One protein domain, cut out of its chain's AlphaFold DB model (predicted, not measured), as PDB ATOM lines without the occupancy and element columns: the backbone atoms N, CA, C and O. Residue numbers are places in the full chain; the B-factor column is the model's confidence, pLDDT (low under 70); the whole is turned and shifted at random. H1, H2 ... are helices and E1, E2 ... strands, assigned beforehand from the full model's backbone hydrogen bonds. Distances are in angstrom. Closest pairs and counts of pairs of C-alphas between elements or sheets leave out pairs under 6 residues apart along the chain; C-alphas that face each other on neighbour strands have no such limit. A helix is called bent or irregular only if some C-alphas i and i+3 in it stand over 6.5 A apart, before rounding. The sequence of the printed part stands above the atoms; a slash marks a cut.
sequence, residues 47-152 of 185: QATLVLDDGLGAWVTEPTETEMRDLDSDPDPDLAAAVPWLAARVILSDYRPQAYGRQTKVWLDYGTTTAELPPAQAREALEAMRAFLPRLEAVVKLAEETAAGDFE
ATOM      1  N   GLN A  47     -11.014  30.750  26.407       62.38
ATOM      2  CA  GLN A  47     -11.503  29.712  27.331       62.38
ATOM      3  C   GLN A  47     -11.334  30.061  28.816       62.38
ATOM      4  O   GLN A  47     -11.917  29.406  29.668       62.38
ATOM      5  N   ALA A  48     -10.494  31.030  29.171       62.91
ATOM      6  CA  ALA A  48     -10.324  31.491  30.546       62.91
ATOM      7  C   ALA A  48     -11.252  32.667  30.890       62.91
ATOM      8  O   ALA A  48     -11.320  33.065  32.055       62.91
ATOM      9  N   THR A  49     -11.948  33.230  29.897       69.06
ATOM     10  CA  THR A  49     -12.867  34.349  30.096       69.06
ATOM     11  C   THR A  49     -14.139  33.850  30.767       69.06
ATOM     12  O   THR A  49     -14.789  32.925  30.283       69.06
ATOM     13  N   LEU A  50     -14.479  34.457  31.905       66.44
ATOM     14  CA  LEU A  50     -15.677  34.118  32.662       66.44
ATOM     15  C   LEU A  50     -16.897  34.868  32.121       66.44
ATOM     16  O   LEU A  50     -16.905  36.098  32.062       66.44
ATOM     17  N   VAL A  51     -17.944  34.121  31.796       70.56
ATOM     18  CA  VAL A  51     -19.273  34.607  31.424       70.56
ATOM     19  C   VAL A  51     -20.252  34.185  32.519       70.56
ATOM     20  O   VAL A  51     -20.151  33.091  33.076       70.56
ATOM     21  N   LEU A  52     -21.176  35.071  32.889       65.19
ATOM     22  CA  LEU A  52     -22.227  34.739  33.848       65.19
ATOM     23  C   LEU A  52     -23.246  33.806  33.180       65.19
ATOM     24  O   LEU A  52     -23.870  34.195  32.195       65.19
ATOM     25  N   ASP A  53     -23.425  32.607  33.733       65.44
ATOM     26  CA  ASP A  53     -24.517  31.702  33.374       65.44
ATOM     27  C   ASP A  53     -25.668  31.886  34.374       65.44
ATOM     28  O   ASP A  53     -25.583  31.481  35.540       65.44
ATOM     29  N   ASP A  54     -26.747  32.522  33.914       59.25
ATOM     30  CA  ASP A  54     -27.943  32.802  34.716       59.25
ATOM     31  C   ASP A  54     -28.721  31.532  35.106       59.25
ATOM     32  O   ASP A  54     -29.413  31.527  36.126       59.25
ATOM     33  N   GLY A  55     -28.596  30.443  34.339       59.59
ATOM     34  CA  GLY A  55     -29.190  29.144  34.661       59.59
ATOM     35  C   GLY A  55     -28.495  28.455  35.836       59.59
ATOM     36  O   GLY A  55     -29.130  27.704  36.578       59.59
ATOM     37  N   LEU A  56     -27.212  28.757  36.045       58.66
ATOM     38  CA  LEU A  56     -26.378  28.171  37.099       58.66
ATOM     39  C   LEU A  56     -26.053  29.110  38.247       58.66
ATOM     40  O   LEU A  56     -25.542  28.667  39.277       58.66
ATOM     41  N   GLY A  57     -26.338  30.401  38.084       64.00
ATOM     42  CA  GLY A  57     -25.976  31.422  39.059       64.00
ATOM     43  C   GLY A  57     -24.468  31.471  39.317       64.00
ATOM     44  O   GLY A  57     -24.048  31.772  40.436       64.00
ATOM     45  N   ALA A  58     -23.651  31.142  38.311       57.84
ATOM     46  CA  ALA A  58     -22.203  31.032  38.435       57.84
ATOM     47  C   ALA A  58     -21.483  31.712  37.265       57.84
ATOM     48  O   ALA A  58     -21.963  31.733  36.137       57.84
ATOM     49  N   TRP A  59     -20.301  32.257  37.555       60.53
ATOM     50  CA  TRP A  59     -19.358  32.703  36.534       60.53
ATOM     51  C   TRP A  59     -18.610  31.484  36.016       60.53
ATOM     52  O   TRP A  59     -17.886  30.864  36.795       60.53
ATOM     53  N   VAL A  60     -18.806  31.157  34.741       61.66
ATOM     54  CA  VAL A  60     -18.259  29.970  34.079       61.66
ATOM     55  C   VAL A  60     -17.385  30.372  32.898       61.66
ATOM     56  O   VAL A  60     -17.593  31.411  32.283       61.66
ATOM     57  N   THR A  61     -16.372  29.573  32.592       62.66
ATOM     58  CA  THR A  61     -15.557  29.748  31.382       62.66
ATOM     59  C   THR A  61     -16.358  29.435  30.124       62.66
ATOM     60  O   THR A  61     -17.240  28.577  30.186       62.66
ATOM     61  N   GLU A  62     -16.019  30.059  28.987       58.09
ATOM     62  CA  GLU A  62     -16.608  29.677  27.697       58.09
ATOM     63  C   GLU A  62     -16.425  28.160  27.481       58.09
ATOM     64  O   GLU A  62     -15.311  27.639  27.661       58.09
ATOM     65  N   PRO A  63     -17.499  27.410  27.192       52.84
ATOM     66  CA  PRO A  63     -17.434  25.967  27.291       52.84
ATOM     67  C   PRO A  63     -16.525  25.362  26.220       52.84
ATOM     68  O   PRO A  63     -16.676  25.615  25.029       52.84
ATOM     69  N   THR A  64     -15.617  24.473  26.625       54.25
ATOM     70  CA  THR A  64     -15.103  23.464  25.687       54.25
ATOM     71  C   THR A  64     -16.127  22.341  25.655       54.25
ATOM     72  O   THR A  64     -16.032  21.389  26.424       54.25
ATOM     73  N   GLU A  65     -17.162  22.544  24.847       53.84
ATOM     74  CA  GLU A  65     -18.300  21.645  24.695       53.84
ATOM     75  C   GLU A  65     -18.145  20.770  23.458       53.84
ATOM     76  O   GLU A  65     -17.600  21.166  22.429       53.84
ATOM     77  N   THR A  66     -18.685  19.566  23.558       52.47
ATOM     78  CA  THR A  66     -19.158  18.833  22.390       52.47
ATOM     79  C   THR A  66     -20.678  18.951  22.394       52.47
ATOM     80  O   THR A  66     -21.281  18.896  23.461       52.47
ATOM     81  N   GLU A  67     -21.317  19.138  21.245       55.22
ATOM     82  CA  GLU A  67     -22.783  19.205  21.194       55.22
ATOM     83  C   GLU A  67     -23.402  17.852  21.608       55.22
ATOM     84  O   GLU A  67     -22.793  16.808  21.383       55.22
ATOM     85  N   MET A  68     -24.593  17.854  22.225       53.78
ATOM     86  CA  MET A  68     -25.276  16.635  22.680       53.78
ATOM     87  C   MET A  68     -26.523  16.338  21.846       53.78
ATOM     88  O   MET A  68     -27.368  17.212  21.647       53.78
ATOM     89  N   ARG A  69     -26.674  15.083  21.412       56.41
ATOM     90  CA  ARG A  69     -27.868  14.582  20.723       56.41
ATOM     91  C   ARG A  69     -28.660  13.640  21.620       56.41
ATOM     92  O   ARG A  69     -28.075  12.772  22.266       56.41
ATOM     93  N   ASP A  70     -29.984  13.753  21.573       56.44
ATOM     94  CA  ASP A  70     -30.881  12.775  22.190       56.44
ATOM     95  C   ASP A  70     -30.758  11.392  21.516       56.44
ATOM     96  O   ASP A  70     -30.414  11.274  20.331       56.44
ATOM     97  N   LEU A  71     -31.020  10.335  22.281       54.03
ATOM     98  CA  LEU A  71     -30.997   8.943  21.832       54.03
ATOM     99  C   LEU A  71     -32.425   8.385  21.751       54.03
ATOM    100  O   LEU A  71     -32.702   7.283  22.218       54.03
ATOM    101  N   ASP A  72     -33.334   9.156  21.157       56.50
ATOM    102  CA  ASP A  72     -34.653   8.665  20.770       56.50
ATOM    103  C   ASP A  72     -34.558   7.767  19.529       56.50
ATOM    104  O   ASP A  72     -33.608   7.831  18.748       56.50
ATOM    105  N   SER A  73     -35.546   6.885  19.361       52.50
ATOM    106  CA  SER A  73     -35.510   5.744  18.432       52.50
ATOM    107  C   SER A  73     -35.523   6.097  16.937       52.50
ATOM    108  O   SER A  73     -35.520   5.181  16.119       52.50
ATOM    109  N   ASP A  74     -35.538   7.380  16.572       56.34
ATOM    110  CA  ASP A  74     -35.567   7.832  15.175       56.34
ATOM    111  C   ASP A  74     -34.905   9.218  15.020       56.34
ATOM    112  O   ASP A  74     -35.585  10.231  14.829       56.34
ATOM    113  N   PRO A  75     -33.576   9.327  15.208       60.84
ATOM    114  CA  PRO A  75     -32.904  10.605  15.079       60.84
ATOM    115  C   PRO A  75     -32.729  10.957  13.601       60.84
ATOM    116  O   PRO A  75     -32.386  10.101  12.783       60.84
ATOM    117  N   ASP A  76     -32.871  12.243  13.278       65.44
ATOM    118  CA  ASP A  76     -32.473  12.767  11.973       65.44
ATOM    119  C   ASP A  76     -31.012  12.344  11.672       65.44
ATOM    120  O   ASP A  76     -30.124  12.582  12.504       65.44
ATOM    121  N   PRO A  77     -30.741  11.679  10.532       68.25
ATOM    122  CA  PRO A  77     -29.420  11.148  10.203       68.25
ATOM    123  C   PRO A  77     -28.358  12.233   9.980       68.25
ATOM    124  O   PRO A  77     -27.181  11.984  10.251       68.25
ATOM    125  N   ASP A  78     -28.740  13.436   9.551       70.50
ATOM    126  CA  ASP A  78     -27.799  14.547   9.393       70.50
ATOM    127  C   ASP A  78     -27.418  15.118  10.770       70.50
ATOM    128  O   ASP A  78     -26.246  15.395  11.042       70.50
ATOM    129  N   LEU A  79     -28.382  15.185  11.695       62.72
ATOM    130  CA  LEU A  79     -28.140  15.554  13.094       62.72
ATOM    131  C   LEU A  79     -27.316  14.482  13.832       62.72
ATOM    132  O   LEU A  79     -26.458  14.802  14.653       62.72
ATOM    133  N   ALA A  80     -27.538  13.203  13.508       61.25
ATOM    134  CA  ALA A  80     -26.789  12.057  14.023       61.25
ATOM    135  C   ALA A  80     -25.292  12.117  13.744       61.25
ATOM    136  O   ALA A  80     -24.486  11.708  14.579       61.25
ATOM    137  N   ALA A  81     -24.941  12.571  12.544       63.44
ATOM    138  CA  ALA A  81     -23.563  12.648  12.098       63.44
ATOM    139  C   ALA A  81     -22.840  13.876  12.668       63.44
ATOM    140  O   ALA A  81     -21.626  13.829  12.863       63.44
ATOM    141  N   ALA A  82     -23.574  14.961  12.929       57.44
ATOM    142  CA  ALA A  82     -23.010  16.223  13.394       57.44
ATOM    143  C   ALA A  82     -22.830  16.290  14.920       57.44
ATOM    144  O   ALA A  82     -21.884  16.923  15.388       57.44
ATOM    145  N   VAL A  83     -23.700  15.626  15.690       58.34
ATOM    146  CA  VAL A  83     -23.819  15.849  17.135       58.34
ATOM    147  C   VAL A  83     -23.588  14.553  17.929       58.34
ATOM    148  O   VAL A  83     -24.385  13.614  17.812       58.34
ATOM    149  N   PRO A  84     -22.527  14.459  18.756       60.50
ATOM    150  CA  PRO A  84     -22.287  13.277  19.574       60.50
ATOM    151  C   PRO A  84     -23.358  13.076  20.664       60.50
ATOM    152  O   PRO A  84     -23.965  14.002  21.183       60.50
ATOM    153  N   TRP A  85     -23.605  11.818  21.029       65.50
ATOM    154  CA  TRP A  85     -24.619  11.418  22.024       65.50
ATOM    155  C   TRP A  85     -24.178  11.610  23.487       65.50
ATOM    156  O   TRP A  85     -24.972  11.479  24.416       65.50
ATOM    157  N   LEU A  86     -22.890  11.878  23.684       76.00
ATOM    158  CA  LEU A  86     -22.266  12.201  24.958       76.00
ATOM    159  C   LEU A  86     -21.600  13.553  24.800       76.00
ATOM    160  O   LEU A  86     -20.857  13.753  23.834       76.00
ATOM    161  N   ALA A  87     -21.793  14.419  25.787       77.50
ATOM    162  CA  ALA A  87     -21.048  15.655  25.874       77.50
ATOM    163  C   ALA A  87     -20.350  15.816  27.209       77.50
ATOM    164  O   ALA A  87     -20.801  15.312  28.232       77.50
ATOM    165  N   ALA A  88     -19.214  16.503  27.202       80.75
ATOM    166  CA  ALA A  88     -18.543  16.873  28.432       80.75
ATOM    167  C   ALA A  88     -18.034  18.304  28.348       80.75
ATOM    168  O   ALA A  88     -17.561  18.736  27.300       80.75
ATOM    169  N   ARG A  89     -18.096  19.012  29.472       81.88
ATOM    170  CA  ARG A  89     -17.593  20.382  29.599       81.88
ATOM    171  C   ARG A  89     -16.899  20.579  30.935       81.88
ATOM    172  O   ARG A  89     -17.282  19.995  31.948       81.88
ATOM    173  N   VAL A  90     -15.860  21.406  30.945       81.31
ATOM    174  CA  VAL A  90     -15.208  21.835  32.188       81.31
ATOM    175  C   VAL A  90     -15.937  23.067  32.701       81.31
ATOM    176  O   VAL A  90     -16.045  24.056  31.987       81.31
ATOM    177  N   ILE A  91     -16.402  23.007  33.944       80.69
ATOM    178  CA  ILE A  91     -17.047  24.123  34.623       80.69
ATOM    179  C   ILE A  91     -16.129  24.625  35.719       80.69
ATOM    180  O   ILE A  91     -15.747  23.891  36.633       80.69
ATOM    181  N   LEU A  92     -15.805  25.905  35.641       80.50
ATOM    182  CA  LEU A  92     -15.220  26.632  36.746       80.50
ATOM    183  C   LEU A  92     -16.320  27.447  37.417       80.50
ATOM    184  O   LEU A  92     -16.998  28.199  36.739       80.50
ATOM    185  N   SER A  93     -16.493  27.299  38.726       76.62
ATOM    186  CA  SER A  93     -17.376  28.147  39.523       76.62
ATOM    187  C   SER A  93     -16.531  29.005  40.452       76.62
ATOM    188  O   SER A  93     -15.804  28.485  41.303       76.62
ATOM    189  N   ASP A  94     -16.623  30.319  40.260       75.56
ATOM    190  CA  ASP A  94     -15.962  31.337  41.084       75.56
ATOM    191  C   ASP A  94     -16.985  32.302  41.710       75.56
ATOM    192  O   ASP A  94     -16.749  33.495  41.897       75.56
ATOM    193  N   TYR A  95     -18.188  31.801  42.004       74.00
ATOM    194  CA  TYR A  95     -19.239  32.610  42.614       74.00
ATOM    195  C   TYR A  95     -18.934  32.888  44.091       74.00
ATOM    196  O   TYR A  95     -18.909  31.972  44.911       74.00
ATOM    197  N   ARG A  96     -18.752  34.171  44.441       75.25
ATOM    198  CA  ARG A  96     -18.425  34.639  45.806       75.25
ATOM    199  C   ARG A  96     -17.316  33.781  46.441       75.25
ATOM    200  O   ARG A  96     -17.560  33.093  47.439       75.25
ATOM    201  N   PRO A  97     -16.091  33.822  45.895       76.25
ATOM    202  CA  PRO A  97     -15.028  32.892  46.271       76.25
ATOM    203  C   PRO A  97     -14.631  32.993  47.744       76.25
ATOM    204  O   PRO A  97     -14.185  32.012  48.329       76.25
ATOM    205  N   GLN A  98     -14.850  34.145  48.384       72.88
ATOM    206  CA  GLN A  98     -14.600  34.331  49.816       72.88
ATOM    207  C   GLN A  98     -15.560  33.516  50.701       72.88
ATOM    208  O   GLN A  98     -15.231  33.237  51.850       72.88
ATOM    209  N   ALA A  99     -16.738  33.150  50.185       73.69
ATOM    210  CA  ALA A  99     -17.747  32.372  50.900       73.69
ATOM    211  C   ALA A  99     -17.732  30.884  50.513       73.69
ATOM    212  O   ALA A  99     -17.903  30.033  51.384       73.69
ATOM    213  N   TYR A 100     -17.531  30.571  49.228       75.25
ATOM    214  CA  TYR A 100     -17.707  29.208  48.701       75.25
ATOM    215  C   TYR A 100     -16.441  28.589  48.094       75.25
ATOM    216  O   TYR A 100     -16.430  27.397  47.779       75.25
ATOM    217  N   GLY A 101     -15.361  29.367  47.975       76.56
ATOM    218  CA  GLY A 101     -14.145  28.965  47.275       76.56
ATOM    219  C   GLY A 101     -14.334  28.852  45.759       76.56
ATOM    220  O   GLY A 101     -15.444  28.928  45.237       76.56
ATOM    221  N   ARG A 102     -13.220  28.649  45.052       81.38
ATOM    222  CA  ARG A 102     -13.205  28.346  43.618       81.38
ATOM    223  C   ARG A 102     -13.310  26.838  43.419       81.38
ATOM    224  O   ARG A 102     -12.527  26.088  44.004       81.38
ATOM    225  N   GLN A 103     -14.242  26.389  42.584       81.25
ATOM    226  CA  GLN A 103     -14.447  24.969  42.294       81.25
ATOM    227  C   GLN A 103     -14.289  24.686  40.805       81.25
ATOM    228  O   GLN A 103     -14.884  25.363  39.974       81.25
ATOM    229  N   THR A 104     -13.532  23.642  40.473       84.06
ATOM    230  CA  THR A 104     -13.481  23.085  39.118       84.06
ATOM    231  C   THR A 104     -14.246  21.773  39.106       84.06
ATOM    232  O   THR A 104     -13.974  20.888  39.919       84.06
ATOM    233  N   LYS A 105     -15.180  21.638  38.172       85.88
ATOM    234  CA  LYS A 105     -15.969  20.435  37.923       85.88
ATOM    235  C   LYS A 105     -15.906  20.078  36.440       85.88
ATOM    236  O   LYS A 105     -15.544  20.891  35.597       85.88
ATOM    237  N   VAL A 106     -16.262  18.845  36.137       86.31
ATOM    238  CA  VAL A 106     -16.555  18.357  34.798       86.31
ATOM    239  C   VAL A 106     -18.023  18.001  34.793       86.31
ATOM    240  O   VAL A 106     -18.485  17.260  35.657       86.31
ATOM    241  N   TRP A 107     -18.755  18.537  33.842       87.12
ATOM    242  CA  TRP A 107     -20.091  18.072  33.554       87.12
ATOM    243  C   TRP A 107     -20.028  17.047  32.443       87.12
ATOM    244  O   TRP A 107     -19.300  17.241  31.471       87.12
ATOM    245  N   LEU A 108     -20.756  15.955  32.624       84.88
ATOM    246  CA  LEU A 108     -20.930  14.903  31.638       84.88
ATOM    247  C   LEU A 108     -22.422  14.807  31.337       84.88
ATOM    248  O   LEU A 108     -23.197  14.386  32.197       84.88
ATOM    249  N   ASP A 109     -22.803  15.203  30.134       79.62
ATOM    250  CA  ASP A 109     -24.164  15.120  29.634       79.62
ATOM    251  C   ASP A 109     -24.360  13.768  28.922       79.62
ATOM    252  O   ASP A 109     -23.557  13.367  28.072       79.62
ATOM    253  N   TYR A 110     -25.412  13.042  29.306       74.62
ATOM    254  CA  TYR A 110     -25.805  11.753  28.737       74.62
ATOM    255  C   TYR A 110     -27.333  11.694  28.590       74.62
ATOM    256  O   TYR A 110     -28.078  11.617  29.573       74.62
ATOM    257  N   GLY A 111     -27.819  11.730  27.348       67.88
ATOM    258  CA  GLY A 111     -29.255  11.839  27.075       67.88
ATOM    259  C   GLY A 111     -29.847  13.103  27.707       67.88
ATOM    260  O   GLY A 111     -29.393  14.205  27.438       67.88
ATOM    261  N   THR A 112     -30.843  12.964  28.581       66.56
ATOM    262  CA  THR A 112     -31.500  14.104  29.256       66.56
ATOM    263  C   THR A 112     -30.912  14.446  30.626       66.56
ATOM    264  O   THR A 112     -31.460  15.283  31.342       66.56
ATOM    265  N   THR A 113     -29.826  13.783  31.036       69.50
ATOM    266  CA  THR A 113     -29.246  13.945  32.373       69.50
ATOM    267  C   THR A 113     -27.823  14.488  32.300       69.50
ATOM    268  O   THR A 113     -27.020  14.049  31.482       69.50
ATOM    269  N   THR A 114     -27.493  15.394  33.221       80.38
ATOM    270  CA  THR A 114     -26.144  15.937  33.408       80.38
ATOM    271  C   THR A 114     -25.590  15.467  34.748       80.38
ATOM    272  O   THR A 114     -26.214  15.660  35.792       80.38
ATOM    273  N   ALA A 115     -24.411  14.847  34.741       82.00
ATOM    274  CA  ALA A 115     -23.660  14.554  35.958       82.00
ATOM    275  C   ALA A 115     -22.614  15.640  36.216       82.00
ATOM    276  O   ALA A 115     -21.764  15.894  35.367       82.00
ATOM    277  N   GLU A 116     -22.617  16.219  37.418       88.50
ATOM    278  CA  GLU A 116     -21.548  17.105  37.876       88.50
ATOM    279  C   GLU A 116     -20.488  16.322  38.656       88.50
ATOM    280  O   GLU A 116     -20.749  15.816  39.749       88.50
ATOM    281  N   LEU A 117     -19.271  16.247  38.125       87.62
ATOM    282  CA  LEU A 117     -18.195  15.428  38.669       87.62
ATOM    283  C   LEU A 117     -16.974  16.284  39.027       87.62
ATOM    284  O   LEU A 117     -16.499  17.070  38.209       87.62
ATOM    285  N   PRO A 118     -16.373  16.114  40.214       90.38
ATOM    286  CA  PRO A 118     -15.013  16.579  40.459       90.38
ATOM    287  C   PRO A 118     -14.015  15.918  39.486       90.38
ATOM    288  O   PRO A 118     -14.233  14.773  39.082       90.38
ATOM    289  N   PRO A 119     -12.868  16.551  39.165       89.00
ATOM    290  CA  PRO A 119     -11.916  16.030  38.178       89.00
ATOM    291  C   PRO A 119     -11.431  14.595  38.436       89.00
ATOM    292  O   PRO A 119     -11.242  13.827  37.495       89.00
ATOM    293  N   ALA A 120     -11.257  14.211  39.704       89.12
ATOM    294  CA  ALA A 120     -10.878  12.846  40.072       89.12
ATOM    295  C   ALA A 120     -11.974  11.825  39.715       89.12
ATOM    296  O   ALA A 120     -11.687  10.810  39.089       89.12
ATOM    297  N   GLN A 121     -13.238  12.132  40.023       88.88
ATOM    298  CA  GLN A 121     -14.369  11.265  39.677       88.88
ATOM    299  C   GLN A 121     -14.614  11.232  38.167       88.88
ATOM    300  O   GLN A 121     -14.916  10.179  37.617       88.88
ATOM    301  N   ALA A 122     -14.415  12.353  37.469       88.94
ATOM    302  CA  ALA A 122     -14.475  12.389  36.010       88.94
ATOM    303  C   ALA A 122     -13.413  11.474  35.372       88.94
ATOM    304  O   ALA A 122     -13.686  10.792  34.385       88.94
ATOM    305  N   ARG A 123     -12.210  11.399  35.962       91.25
ATOM    306  CA  ARG A 123     -11.168  10.453  35.538       91.25
ATOM    307  C   ARG A 123     -11.588   9.002  35.770       91.25
ATOM    308  O   ARG A 123     -11.398   8.183  34.877       91.25
ATOM    309  N   GLU A 124     -12.141   8.687  36.937       89.94
ATOM    310  CA  GLU A 124     -12.639   7.341  37.246       89.94
ATOM    311  C   GLU A 124     -13.756   6.919  36.283       89.94
ATOM    312  O   GLU A 124     -13.712   5.816  35.738       89.94
ATOM    313  N   ALA A 125     -14.706   7.818  36.006       87.81
ATOM    314  CA  ALA A 125     -15.771   7.596  35.035       87.81
ATOM    315  C   ALA A 125     -15.211   7.331  33.628       87.81
ATOM    316  O   ALA A 125     -15.611   6.364  32.983       87.81
ATOM    317  N   LEU A 126     -14.231   8.123  33.177       90.19
ATOM    318  CA  LEU A 126     -13.579   7.928  31.879       90.19
ATOM    319  C   LEU A 126     -12.912   6.549  31.762       90.19
ATOM    320  O   LEU A 126     -13.055   5.879  30.738       90.19
ATOM    321  N   GLU A 127     -12.193   6.106  32.793       92.06
ATOM    322  CA  GLU A 127     -11.557   4.783  32.788       92.06
ATOM    323  C   GLU A 127     -12.591   3.649  32.846       92.06
ATOM    324  O   GLU A 127     -12.451   2.649  32.140       92.06
ATOM    325  N   ALA A 128     -13.674   3.819  33.609       87.62
ATOM    326  CA  ALA A 128     -14.780   2.866  33.633       87.62
ATOM    327  C   ALA A 128     -15.459   2.741  32.259       87.62
ATOM    328  O   ALA A 128     -15.698   1.625  31.795       87.62
ATOM    329  N   MET A 129     -15.706   3.865  31.575       89.44
ATOM    330  CA  MET A 129     -16.253   3.881  30.215       89.44
ATOM    331  C   MET A 129     -15.319   3.156  29.244       89.44
ATOM    332  O   MET A 129     -15.760   2.258  28.532       89.44
ATOM    333  N   ARG A 130     -14.014   3.455  29.269       92.25
ATOM    334  CA  ARG A 130     -13.013   2.762  28.434       92.25
ATOM    335  C   ARG A 130     -12.989   1.257  28.675       92.25
ATOM    336  O   ARG A 130     -12.928   0.493  27.719       92.25
ATOM    337  N   ALA A 131     -13.060   0.828  29.932       87.31
ATOM    338  CA  ALA A 131     -13.095  -0.588  30.285       87.31
ATOM    339  C   ALA A 131     -14.413  -1.277  29.879       87.31
ATOM    340  O   ALA A 131     -14.440  -2.494  29.679       87.31
ATOM    341  N   PHE A 132     -15.504  -0.518  29.767       89.44
ATOM    342  CA  PHE A 132     -16.810  -1.017  29.351       89.44
ATOM    343  C   PHE A 132     -16.916  -1.218  27.834       89.44
ATOM    344  O   PHE A 132     -17.506  -2.214  27.413       89.44
ATOM    345  N   LEU A 133     -16.312  -0.342  27.020       92.19
ATOM    346  CA  LEU A 133     -16.447  -0.367  25.554       92.19
ATOM    347  C   LEU A 133     -16.193  -1.750  24.912       92.19
ATOM    348  O   LEU A 133     -17.056  -2.190  24.154       92.19
ATOM    349  N   PRO A 134     -15.126  -2.504  25.250       90.06
ATOM    350  CA  PRO A 134     -14.906  -3.828  24.656       90.06
ATOM    351  C   PRO A 134     -15.993  -4.850  25.019       90.06
ATOM    352  O   PRO A 134     -16.267  -5.781  24.267       90.06
ATOM    353  N   ARG A 135     -16.618  -4.704  26.197       88.81
ATOM    354  CA  ARG A 135     -17.715  -5.584  26.626       88.81
ATOM    355  C   ARG A 135     -18.989  -5.269  25.858       88.81
ATOM    356  O   ARG A 135     -19.690  -6.193  25.462       88.81
ATOM    357  N   LEU A 136     -19.267  -3.982  25.648       89.75
ATOM    358  CA  LEU A 136     -20.389  -3.550  24.825       89.75
ATOM    359  C   LEU A 136     -20.228  -4.047  23.386       89.75
ATOM    360  O   LEU A 136     -21.160  -4.628  22.846       89.75
ATOM    361  N   GLU A 137     -19.035  -3.903  22.807       88.69
ATOM    362  CA  GLU A 137     -18.718  -4.414  21.468       88.69
ATOM    363  C   GLU A 137     -18.990  -5.922  21.353       88.69
ATOM    364  O   GLU A 137     -19.639  -6.367  20.408       88.69
ATOM    365  N   ALA A 138     -18.578  -6.713  22.348       85.44
ATOM    366  CA  ALA A 138     -18.853  -8.148  22.369       85.44
ATOM    367  C   ALA A 138     -20.359  -8.472  22.423       85.44
ATOM    368  O   ALA A 138     -20.805  -9.416  21.772       85.44
ATOM    369  N   VAL A 139     -21.143  -7.696  23.180       85.06
ATOM    370  CA  VAL A 139     -22.606  -7.849  23.243       85.06
ATOM    371  C   VAL A 139     -23.256  -7.477  21.913       85.06
ATOM    372  O   VAL A 139     -24.119  -8.218  21.453       85.06
ATOM    373  N   VAL A 140     -22.836  -6.377  21.282       87.31
ATOM    374  CA  VAL A 140     -23.347  -5.964  19.965       87.31
ATOM    375  C   VAL A 140     -23.057  -7.043  18.931       87.31
ATOM    376  O   VAL A 140     -23.973  -7.478  18.248       87.31
ATOM    377  N   LYS A 141     -21.828  -7.561  18.888       87.75
ATOM    378  CA  LYS A 141     -21.471  -8.649  17.976       87.75
ATOM    379  C   LYS A 141     -22.335  -9.896  18.191       87.75
ATOM    380  O   LYS A 141     -22.816 -10.489  17.232       87.75
ATOM    381  N   LEU A 142     -22.561 -10.288  19.446       82.88
ATOM    382  CA  LEU A 142     -23.445 -11.412  19.760       82.88
ATOM    383  C   LEU A 142     -24.889 -11.140  19.313       82.88
ATOM    384  O   LEU A 142     -25.562 -12.046  18.820       82.88
ATOM    385  N   ALA A 143     -25.366  -9.905  19.478       78.56
ATOM    386  CA  ALA A 143     -26.687  -9.495  19.022       78.56
ATOM    387  C   ALA A 143     -26.795  -9.549  17.491       78.56
ATOM    388  O   ALA A 143     -27.768 -10.099  16.994       78.56
ATOM    389  N   GLU A 144     -25.791  -9.076  16.751       86.31
ATOM    390  CA  GLU A 144     -25.726  -9.170  15.285       86.31
ATOM    391  C   GLU A 144     -25.738 -10.628  14.802       86.31
ATOM    392  O   GLU A 144     -26.492 -10.982  13.896       86.31
ATOM    393  N   GLU A 145     -24.939 -11.494  15.433       86.25
ATOM    394  CA  GLU A 145     -24.899 -12.927  15.121       86.25
ATOM    395  C   GLU A 145     -26.243 -13.612  15.402       86.25
ATOM    396  O   GLU A 145     -26.678 -14.470  14.634       86.25
ATOM    397  N   THR A 146     -26.915 -13.223  16.488       76.62
ATOM    398  CA  THR A 146     -28.227 -13.767  16.861       76.62
ATOM    399  C   THR A 146     -29.315 -13.277  15.906       76.62
ATOM    400  O   THR A 146     -30.098 -14.083  15.407       76.62
ATOM    401  N   ALA A 147     -29.311 -11.980  15.594       80.06
ATOM    402  CA  ALA A 147     -30.299 -11.337  14.736       80.06
ATOM    403  C   ALA A 147     -30.265 -11.848  13.289       80.06
ATOM    404  O   ALA A 147     -31.252 -11.745  12.569       80.06
ATOM    405  N   ALA A 148     -29.163 -12.470  12.853       84.81
ATOM    406  CA  ALA A 148     -29.105 -13.154  11.560       84.81
ATOM    407  C   ALA A 148     -30.153 -14.278  11.421       84.81
ATOM    408  O   ALA A 148     -30.522 -14.642  10.304       84.81
ATOM    409  N   GLY A 149     -30.608 -14.845  12.544       78.62
ATOM    410  CA  GLY A 149     -31.679 -15.836  12.594       78.62
ATOM    411  C   GLY A 149     -33.071 -15.248  12.824       78.62
ATOM    412  O   GLY A 149     -34.034 -16.018  12.863       78.62
ATOM    413  N   ASP A 150     -33.191 -13.930  12.985       84.25
ATOM    414  CA  ASP A 150     -34.477 -13.284  13.205       84.25
ATOM    415  C   ASP A 150     -35.311 -13.323  11.923       84.25
ATOM    416  O   ASP A 150     -34.830 -13.149  10.802       84.25
ATOM    417  N   PHE A 151     -36.603 -13.559  12.099       84.00
ATOM    418  CA  PHE A 151     -37.582 -13.537  11.027       84.00
ATOM    419  C   PHE A 151     -38.823 -12.804  11.514       84.00
ATOM    420  O   PHE A 151     -39.175 -12.844  12.696       84.00
ATOM    421  N   GLU A 152     -39.514 -12.142  10.593       82.12
ATOM    422  CA  GLU A 152     -40.811 -11.560  10.908       82.12
ATOM    423  C   GLU A 152     -41.815 -12.678  11.206       82.12
ATOM    424  O   GLU A 152     -41.973 -13.630  10.437       82.12
TER     425      GLU A 152
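AT A GLANCE: This is residues 47 to 152 of the 185 residues of an uncharacterized protein of Streptomyces sp. S1D4-11 (UniProt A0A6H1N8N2). A small twisted sheet of three antiparallel strands, E3 E4 E5, has the first arm of a long bent helix, H3, over one face; the rest of that helix, from residue 126, sticks out past the sheet as a free arm and makes much of the length. The short hairpin of E1 and E2 packs on E3 at Leu 92, and a long link leads from it to the small helix H1, off the sheet. The 106 printed residues, mixed in class, hold three named helices and five named strands in the order E1 E2 H1 E3 H2 E4 E5 H3. The whole is loose, with a radius of gyration of the C-alphas of 18.7 A and spans of 65 by 30 by 19 A.

IN THESE COORDINATES: Find C-alpha 86 at (-22.266, 12.201, 24.958); from there E3, residues 86 to 93, runs 22.1 A. E4, residues 103 to 110, is also 22.1 A long, and E5, residues 113 to 117, spans 12.8 A. H3, residues 119 to 147, was assigned as one helix by its hydrogen bonds but is bent: C-alphas 131 and 134 are 6.7 A apart. Its arm H3a, residues 119 to 131, spans 18.4 A, and H3b, residues 134 to 147, spans 19.8 A and ends at C-alpha 147, (-30.299, -11.337, 14.736). Look earlier for E1, residues 50 to 53, starting at (-15.677, 34.118, 32.662), then E2, residues 58 to 61, and H1, residues 77 to 82. H2, residues 97 to 100, lies between E3 and E4.

HOW THE PARTS SIT: Begin at the inner strand E4. E3 is antiparallel to it at 161 degrees, with N 91 and O 105 at 2.8 A. E5 forms a hairpin with E4, antiparallel at 150 degrees, with N 108 and O 115 at 2.9 A. The sheet is only just strongly twisted, its C-alphas up to 4.3 A off the best plane. H3a is on the sheet at a height of 11.1 A, over E4 and E5, along the strands at 7 degrees to E4 on the local plane; the closest C-alphas of E4 and H3a are those of Lys 105 and Pro 119, 6.0 A. H3b stands at 38 degrees to H3a, only just a steep tilt, and is not on the sheet. E1 and E2 form an antiparallel hairpin, N 51 and O 60 at 2.8 A; the closest C-alphas of E2 and E3 are those of Val 60 and Leu 92, 5.2 A. H1 and H2 are not on the sheet. In H1, H3a and H3b every O i to N i+4 pair is within hydrogen-bond range; H2 is too short for one.

THE WHOLE: The C-alphas of Gln 98 and Phe 151, the two farthest apart, are 65.8 A apart. Residues 73 to 78 and 126 to 152 stand free. The printed part has no cut, and the link from E2 to H1 is long. Mean pLDDT of the printed part is 74.7; residues 47 to 50, 52 to 77, 79 to 85 and 111 to 113 are under 70.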